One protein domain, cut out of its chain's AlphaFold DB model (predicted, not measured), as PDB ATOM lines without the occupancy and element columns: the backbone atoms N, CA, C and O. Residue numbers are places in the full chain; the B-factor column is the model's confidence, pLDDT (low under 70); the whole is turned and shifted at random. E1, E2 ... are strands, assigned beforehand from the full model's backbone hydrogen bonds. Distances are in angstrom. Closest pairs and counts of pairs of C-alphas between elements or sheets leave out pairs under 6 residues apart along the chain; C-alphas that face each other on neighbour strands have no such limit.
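What this domain is: This is residues 28 to 86 of the 1137 residues of an uncharacterized protein of Phycisphaerae bacterium (UniProt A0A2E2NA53). Loops with little regular structure surround a small three-strand sheet near the middle, and a two-strand hairpin, E4 and E5, makes one end. The 59 printed residues have five named strands, E1 to E5, and no named helix; the class is all strand, with 20 residues in named elements. The sheet's order is E2, E1, E3, mixed; the whole is compact, radius of gyration of the C-alphas 11.2 A, spanning 33 by 24 by 15 A.

Where its parts are: E1 is residues 34 to 36, beginning at C-alpha 34 (7.958, -2.249, 54.812); E2 is 48 to 50 and E3 63 to 65. E4, 68 to 72, is 13.0 A long; E5, 75 to 80, is 14.8 A, ending at C-alpha 80 (11.717, -0.550, 42.351).

How they stand to each other: E1 and E2 form an antiparallel hairpin, N 35 and O 49 being 2.9 A apart. E1 and E3 are parallel, with N 36 to O 64 2.8 A. E3 runs on into E4 at 96 degrees. E4 and E5 are an antiparallel hairpin, with N 70 to O 78 2.9 A. E2 and E5 are apart.

The domain as a whole: The printed part has no cut. Links E1 to E2 and E2 to E3 are long. Residues 28 to 32, 51 to 54 and 71 to 74 have pLDDT under 70.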
ATOM      1  N   SER A  28       1.140 -10.056  43.557       52.19
ATOM      2  CA  SER A  28       1.844 -10.727  44.658       52.19
ATOM      3  C   SER A  28       3.179 -10.037  44.917       52.19
ATOM      4  O   SER A  28       4.054 -10.050  44.056       52.19
ATOM      5  N   CYS A  29       3.339  -9.445  46.099       52.97
ATOM      6  CA  CYS A  29       4.630  -8.959  46.585       52.97
ATOM      7  C   CYS A  29       5.415 -10.135  47.186       52.97
ATOM      8  O   CYS A  29       4.834 -10.943  47.913       52.97
ATOM      9  N   SER A  30       6.710 -10.244  46.887       55.00
ATOM     10  CA  SER A  30       7.578 -11.327  47.375       55.00
ATOM     11  C   SER A  30       8.090 -11.114  48.808       55.00
ATOM     12  O   SER A  30       8.586 -12.060  49.416       55.00
ATOM     13  N   ILE A  31       7.934  -9.909  49.373       57.94
ATOM     14  CA  ILE A  31       8.456  -9.534  50.698       57.94
ATOM     15  C   ILE A  31       7.305  -9.128  51.636       57.94
ATOM     16  O   ILE A  31       6.461  -8.304  51.279       57.94
ATOM     17  N   ALA A  32       7.279  -9.700  52.846       66.50
ATOM     18  CA  ALA A  32       6.277  -9.463  53.894       66.50
ATOM     19  C   ALA A  32       6.720  -8.370  54.899       66.50
ATOM     20  O   ALA A  32       6.779  -8.625  56.101       66.50
ATOM     21  N   GLY A  33       7.062  -7.169  54.411       82.81
ATOM     22  CA  GLY A  33       7.593  -6.063  55.226       82.81
ATOM     23  C   GLY A  33       7.432  -4.672  54.589       82.81
ATOM     24  O   GLY A  33       6.882  -4.545  53.491       82.81
ATOM     25  N   TRP A  34       7.893  -3.633  55.296       85.69
ATOM     26  CA  TRP A  34       7.958  -2.249  54.812       85.69
ATOM     27  C   TRP A  34       9.188  -2.050  53.934       85.69
ATOM     28  O   TRP A  34      10.303  -2.308  54.378       85.69
ATOM     29  N   ASN A  35       8.989  -1.561  52.712       86.25
ATOM     30  CA  ASN A  35      10.069  -1.306  51.766       86.25
ATOM     31  C   ASN A  35      10.299   0.194  51.619       86.25
ATOM     32  O   ASN A  35       9.364   0.938  51.305       86.25
ATOM     33  N   TRP A  36      11.535   0.627  51.823       89.25
ATOM     34  CA  TRP A  36      11.939   2.002  51.587       89.25
ATOM     35  C   TRP A  36      12.009   2.285  50.084       89.25
ATOM     36  O   TRP A  36      12.667   1.559  49.339       89.25
ATOM     37  N   PHE A  37      11.340   3.347  49.639       85.62
ATOM     38  CA  PHE A  37      11.403   3.805  48.247       85.62
ATOM     39  C   PHE A  37      11.668   5.313  48.110       85.62
ATOM     40  O   PHE A  37      11.984   5.786  47.016       85.62
ATOM     41  N   GLY A  38      11.527   6.069  49.199       84.50
ATOM     42  CA  GLY A  38      11.650   7.525  49.223       84.50
ATOM     43  C   GLY A  38      13.065   8.047  49.482       84.50
ATOM     44  O   GLY A  38      14.058   7.380  49.189       84.50
ATOM     45  N   SER A  39      13.118   9.263  50.026       88.69
ATOM     46  CA  SER A  39      14.325   9.966  50.477       88.69
ATOM     47  C   SER A  39      13.969  10.903  51.642       88.69
ATOM     48  O   SER A  39      12.896  11.513  51.615       88.69
ATOM     49  N   GLY A  40      14.861  11.097  52.612       90.31
ATOM     50  CA  GLY A  40      14.684  12.031  53.729       90.31
ATOM     51  C   GLY A  40      14.200  11.358  55.015       90.31
ATOM     52  O   GLY A  40      14.806  10.400  55.480       90.31
ATOM     53  N   ASP A  41      13.142  11.883  55.632       90.62
ATOM     54  CA  ASP A  41      12.665  11.432  56.949       90.62
ATOM     55  C   ASP A  41      12.182   9.966  56.925       90.62
ATOM     56  O   ASP A  41      11.282   9.603  56.160       90.62
ATOM     57  N   PHE A  42      12.771   9.129  57.789       90.88
ATOM     58  CA  PHE A  42      12.420   7.718  57.969       90.88
ATOM     59  C   PHE A  42      10.968   7.532  58.425       90.88
ATOM     60  O   PHE A  42      10.368   6.508  58.123       90.88
ATOM     61  N   LEU A  43      10.363   8.485  59.137       89.69
ATOM     62  CA  LEU A  43       8.987   8.352  59.631       89.69
ATOM     63  C   LEU A  43       7.932   8.918  58.671       89.69
ATOM     64  O   LEU A  43       6.733   8.744  58.916       89.69
ATOM     65  N   ASP A  44       8.338   9.548  57.562       89.00
ATOM     66  CA  ASP A  44       7.386  10.033  56.566       89.00
ATOM     67  C   ASP A  44       6.748   8.860  55.813       89.00
ATOM     68  O   ASP A  44       7.381   8.126  55.052       89.00
ATOM     69  N   SER A  45       5.437   8.717  55.997       84.12
ATOM     70  CA  SER A  45       4.601   7.746  55.297       84.12
ATOM     71  C   SER A  45       4.734   7.750  53.775       84.12
ATOM     72  O   SER A  45       4.505   6.711  53.157       84.12
ATOM     73  N   ALA A  46       5.109   8.883  53.174       85.25
ATOM     74  CA  ALA A  46       5.317   9.014  51.738       85.25
ATOM     75  C   ALA A  46       6.563   8.272  51.228       85.25
ATOM     76  O   ALA A  46       6.684   8.098  50.020       85.25
ATOM     77  N   ASN A  47       7.450   7.816  52.119       87.06
ATOM     78  CA  ASN A  47       8.710   7.163  51.767       87.06
ATOM     79  C   ASN A  47       8.670   5.621  51.844       87.06
ATOM     80  O   ASN A  47       9.660   4.970  51.495       87.06
ATOM     81  N   TRP A  48       7.534   5.024  52.245       86.44
ATOM     82  CA  TRP A  48       7.384   3.574  52.465       86.44
ATOM     83  C   TRP A  48       6.289   2.889  51.638       86.44
ATOM     84  O   TRP A  48       5.165   3.380  51.517       86.44
ATOM     85  N   LEU A  49       6.603   1.696  51.120       82.31
ATOM     86  CA  LEU A  49       5.686   0.816  50.389       82.31
ATOM     87  C   LEU A  49       5.500  -0.520  51.117       82.31
ATOM     88  O   LEU A  49       6.469  -1.222  51.412       82.31
ATOM     89  N   ASN A  50       4.248  -0.943  51.304       78.56
ATOM     90  CA  ASN A  50       3.898  -2.302  51.733       78.56
ATOM     91  C   ASN A  50       2.760  -2.851  50.867       78.56
ATOM     92  O   ASN A  50       1.653  -2.314  50.871       78.56
ATOM     93  N   CYS A  51       3.029  -3.912  50.099       67.62
ATOM     94  CA  CYS A  51       2.046  -4.571  49.226       67.62
ATOM     95  C   CYS A  51       1.244  -3.596  48.326       67.62
ATOM     96  O   CYS A  51       0.048  -3.787  48.106       67.62
ATOM     97  N   GLY A  52       1.892  -2.534  47.827       63.75
ATOM     98  CA  GLY A  52       1.272  -1.508  46.975       63.75
ATOM     99  C   GLY A  52       0.515  -0.393  47.714       63.75
ATOM    100  O   GLY A  52      -0.075   0.465  47.058       63.75
ATOM    101  N   LEU A  53       0.524  -0.377  49.051       67.44
ATOM    102  CA  LEU A  53      -0.008   0.708  49.882       67.44
ATOM    103  C   LEU A  53       1.128   1.621  50.362       67.44
ATOM    104  O   LEU A  53       2.164   1.133  50.814       67.44
ATOM    105  N   VAL A  54       0.902   2.936  50.281       69.31
ATOM    106  CA  VAL A  54       1.775   3.969  50.857       69.31
ATOM    107  C   VAL A  54       1.229   4.344  52.234       69.31
ATOM    108  O   VAL A  54       0.096   4.822  52.344       69.31
ATOM    109  N   SER A  55       2.009   4.086  53.281       72.25
ATOM    110  CA  SER A  55       1.727   4.483  54.666       72.25
ATOM    111  C   SER A  55       2.997   4.380  55.513       72.25
ATOM    112  O   SER A  55       3.938   3.709  55.110       72.25
ATOM    113  N   GLY A  56       3.018   5.016  56.688       75.06
ATOM    114  CA  GLY A  56       4.183   5.004  57.582       75.06
ATOM    115  C   GLY A  56       4.551   3.605  58.082       75.06
ATOM    116  O   GLY A  56       3.659   2.755  58.206       75.06
ATOM    117  N   PRO A  57       5.839   3.367  58.382       82.69
ATOM    118  CA  PRO A  57       6.308   2.083  58.860       82.69
ATOM    119  C   PRO A  57       5.773   1.839  60.280       82.69
ATOM    120  O   PRO A  57       5.604   2.760  61.080       82.69
ATOM    121  N   THR A  58       5.462   0.583  60.586       84.31
ATOM    122  CA  THR A  58       4.987   0.134  61.902       84.31
ATOM    123  C   THR A  58       6.034  -0.753  62.553       84.31
ATOM    124  O   THR A  58       6.741  -1.489  61.868       84.31
ATOM    125  N   THR A  59       6.061  -0.773  63.884       85.50
ATOM    126  CA  THR A  59       7.048  -1.532  64.669       85.50
ATOM    127  C   THR A  59       6.875  -3.054  64.609       85.50
ATOM    128  O   THR A  59       7.752  -3.789  65.041       85.50
ATOM    129  N   ASP A  60       5.748  -3.546  64.079       85.00
ATOM    130  CA  ASP A  60       5.398  -4.977  64.061       85.00
ATOM    131  C   ASP A  60       5.866  -5.726  62.799       85.00
ATOM    132  O   ASP A  60       5.720  -6.948  62.718       85.00
ATOM    133  N   LEU A  61       6.383  -5.018  61.788       85.69
ATOM    134  CA  LEU A  61       6.764  -5.601  60.499       85.69
ATOM    135  C   LEU A  61       8.256  -5.382  60.194       85.69
ATOM    136  O   LEU A  61       8.797  -4.341  60.566       85.69
ATOM    137  N   PRO A  62       8.918  -6.327  59.494       88.94
ATOM    138  CA  PRO A  62      10.287  -6.162  59.004       88.94
ATOM    139  C   PRO A  62      10.472  -4.905  58.150       88.94
ATOM    140  O   PRO A  62       9.574  -4.539  57.386       88.94
ATOM    141  N   ILE A  63      11.655  -4.297  58.231       91.44
ATOM    142  CA  ILE A  63      12.083  -3.163  57.408       91.44
ATOM    143  C   ILE A  63      13.044  -3.649  56.316       91.44
ATOM    144  O   ILE A  63      13.973  -4.406  56.597       91.44
ATOM    145  N   TYR A  64      12.840  -3.194  55.081       88.75
ATOM    146  CA  TYR A  64      13.657  -3.523  53.915       88.75
ATOM    147  C   TYR A  64      14.085  -2.257  53.152       88.75
ATOM    148  O   TYR A  64      13.245  -1.438  52.779       88.75
ATOM    149  N   PHE A  65      15.380  -2.112  52.879       87.50
ATOM    150  CA  PHE A  65      15.976  -1.091  52.015       87.50
ATOM    151  C   PHE A  65      16.621  -1.775  50.816       87.50
ATOM    152  O   PHE A  65      17.428  -2.674  51.007       87.50
ATOM    153  N   GLY A  66      16.316  -1.346  49.594       83.75
ATOM    154  CA  GLY A  66      16.981  -1.844  48.386       83.75
ATOM    155  C   GLY A  66      16.013  -2.235  47.268       83.75
ATOM    156  O   GLY A  66      14.827  -1.903  47.339       83.75
ATOM    157  N   PRO A  67      16.508  -2.910  46.213       80.25
ATOM    158  CA  PRO A  67      15.716  -3.247  45.037       80.25
ATOM    159  C   PRO A  67      14.561  -4.200  45.367       80.25
ATOM    160  O   PRO A  67      14.779  -5.343  45.762       80.25
ATOM    161  N   VAL A  68      13.322  -3.767  45.138       76.94
ATOM    162  CA  VAL A  68      12.135  -4.621  45.303       76.94
ATOM    163  C   VAL A  68      11.665  -5.103  43.939       76.94
ATOM    164  O   VAL A  68      11.206  -4.304  43.121       76.94
ATOM    165  N   GLU A  69      11.756  -6.408  43.689       74.94
ATOM    166  CA  GLU A  69      11.248  -7.014  42.456       74.94
ATOM    167  C   GLU A  69       9.713  -6.957  42.414       74.94
ATOM    168  O   GLU A  69       9.023  -7.432  43.322       74.94
ATOM    169  N   GLN A  70       9.162  -6.374  41.350       74.31
ATOM    170  CA  GLN A  70       7.724  -6.369  41.109       74.31
ATOM    171  C   GLN A  70       7.320  -7.595  40.294       74.31
ATOM    172  O   GLN A  70       7.877  -7.843  39.230       74.31
ATOM    173  N   PHE A  71       6.281  -8.304  40.736       67.81
ATOM    174  CA  PHE A  71       5.662  -9.376  39.960       67.81
ATOM    175  C   PHE A  71       4.283  -8.954  39.472       67.81
ATOM    176  O   PHE A  71       3.452  -8.471  40.242       67.81
ATOM    177  N   PHE A  72       4.014  -9.211  38.197       67.50
ATOM    178  CA  PHE A  72       2.685  -9.088  37.614       67.50
ATOM    179  C   PHE A  72       2.354 -10.395  36.900       67.50
ATOM    180  O   PHE A  72       3.105 -10.839  36.035       67.50
ATOM    181  N   ASN A  73       1.255 -11.049  37.291       66.81
ATOM    182  CA  ASN A  73       0.856 -12.369  36.779       66.81
ATOM    183  C   ASN A  73       1.939 -13.463  36.902       66.81
ATOM    184  O   ASN A  73       2.021 -14.356  36.064       66.81
ATOM    185  N   GLY A  74       2.776 -13.402  37.941       68.00
ATOM    186  CA  GLY A  74       3.863 -14.365  38.151       68.00
ATOM    187  C   GLY A  74       5.106 -14.141  37.280       68.00
ATOM    188  O   GLY A  74       6.060 -14.904  37.411       68.00
ATOM    189  N   GLU A  75       5.133 -13.096  36.447       70.62
ATOM    190  CA  GLU A  75       6.319 -12.655  35.703       70.62
ATOM    191  C   GLU A  75       6.911 -11.385  36.331       70.62
ATOM    192  O   GLU A  75       6.179 -10.467  36.719       70.62
ATOM    193  N   SER A  76       8.241 -11.326  36.424       75.69
ATOM    194  CA  SER A  76       8.973 -10.151  36.908       75.69
ATOM    195  C   SER A  76       8.792  -8.958  35.960       75.69
ATOM    196  O   SER A  76       8.950  -9.094  34.747       75.69
ATOM    197  N   GLN A  77       8.449  -7.788  36.504       74.44
ATOM    198  CA  GLN A  77       8.243  -6.526  35.774       74.44
ATOM    199  C   GLN A  77       9.405  -5.532  35.944       74.44
ATOM    200  O   GLN A  77       9.347  -4.418  35.427       74.44
ATOM    201  N   GLY A  78      10.462  -5.927  36.656       73.81
ATOM    202  CA  GLY A  78      11.585  -5.065  37.020       73.81
ATOM    203  C   GLY A  78      11.607  -4.707  38.507       73.81
ATOM    204  O   GLY A  78      10.769  -5.155  39.289       73.81
ATOM    205  N   PHE A  79      12.597  -3.909  38.899       77.25
ATOM    206  CA  PHE A  79      12.874  -3.563  40.293       77.25
ATOM    207  C   PHE A  79      12.466  -2.116  40.600       77.25
ATOM    208  O   PHE A  79      12.759  -1.210  39.818       77.25
ATOM    209  N   ILE A  80      11.823  -1.887  41.749       76.38
ATOM    210  CA  ILE A  80      11.717  -0.550  42.351       76.38
ATOM    211  C   ILE A  80      13.009  -0.290  43.104       76.38
ATOM    212  O   ILE A  80      13.379  -1.084  43.966       76.38
ATOM    213  N   LEU A  81      13.662   0.825  42.798       80.44
ATOM    214  CA  LEU A  81      14.844   1.274  43.518       80.44
ATOM    215  C   LEU A  81      14.466   2.411  44.477       80.44
ATOM    216  O   LEU A  81      13.616   3.236  44.123       80.44
ATOM    217  N   PRO A  82      15.095   2.484  45.658       82.75
ATOM    218  CA  PRO A  82      15.056   3.675  46.493       82.75
ATOM    219  C   PRO A  82      15.460   4.951  45.746       82.75
ATOM    220  O   PRO A  82      16.310   4.911  44.856       82.75
ATOM    221  N   THR A  83      14.868   6.089  46.120       81.81
ATOM    222  CA  THR A  83      15.153   7.395  45.493       81.81
ATOM    223  C   THR A  83      16.182   8.241  46.250       81.81
ATOM    224  O   THR A  83      16.696   9.202  45.678       81.81
ATOM    225  N   GLY A  84      16.534   7.872  47.487       86.06
ATOM    226  CA  GLY A  84      17.635   8.460  48.252       86.06
ATOM    227  C   GLY A  84      17.757   7.894  49.672       86.06
ATOM    228  O   GLY A  84      17.088   6.920  50.026       86.06
ATOM    229  N   ASP A  85      18.610   8.531  50.473       91.62
ATOM    230  CA  ASP A  85      18.930   8.147  51.855       91.62
ATOM    231  C   ASP A  85      17.759   8.351  52.825       91.62
ATOM    232  O   ASP A  85      16.877   9.179  52.586       91.62
ATOM    233  N   ALA A  86      17.781   7.629  53.945       92.50
ATOM    234  CA  ALA A  86      16.840   7.766  55.050       92.50
ATOM    235  C   ALA A  86      17.522   8.332  56.297       92.50
ATOM    236  O   ALA A  86      18.638   7.944  56.636       92.50
TER     237      ALA A  86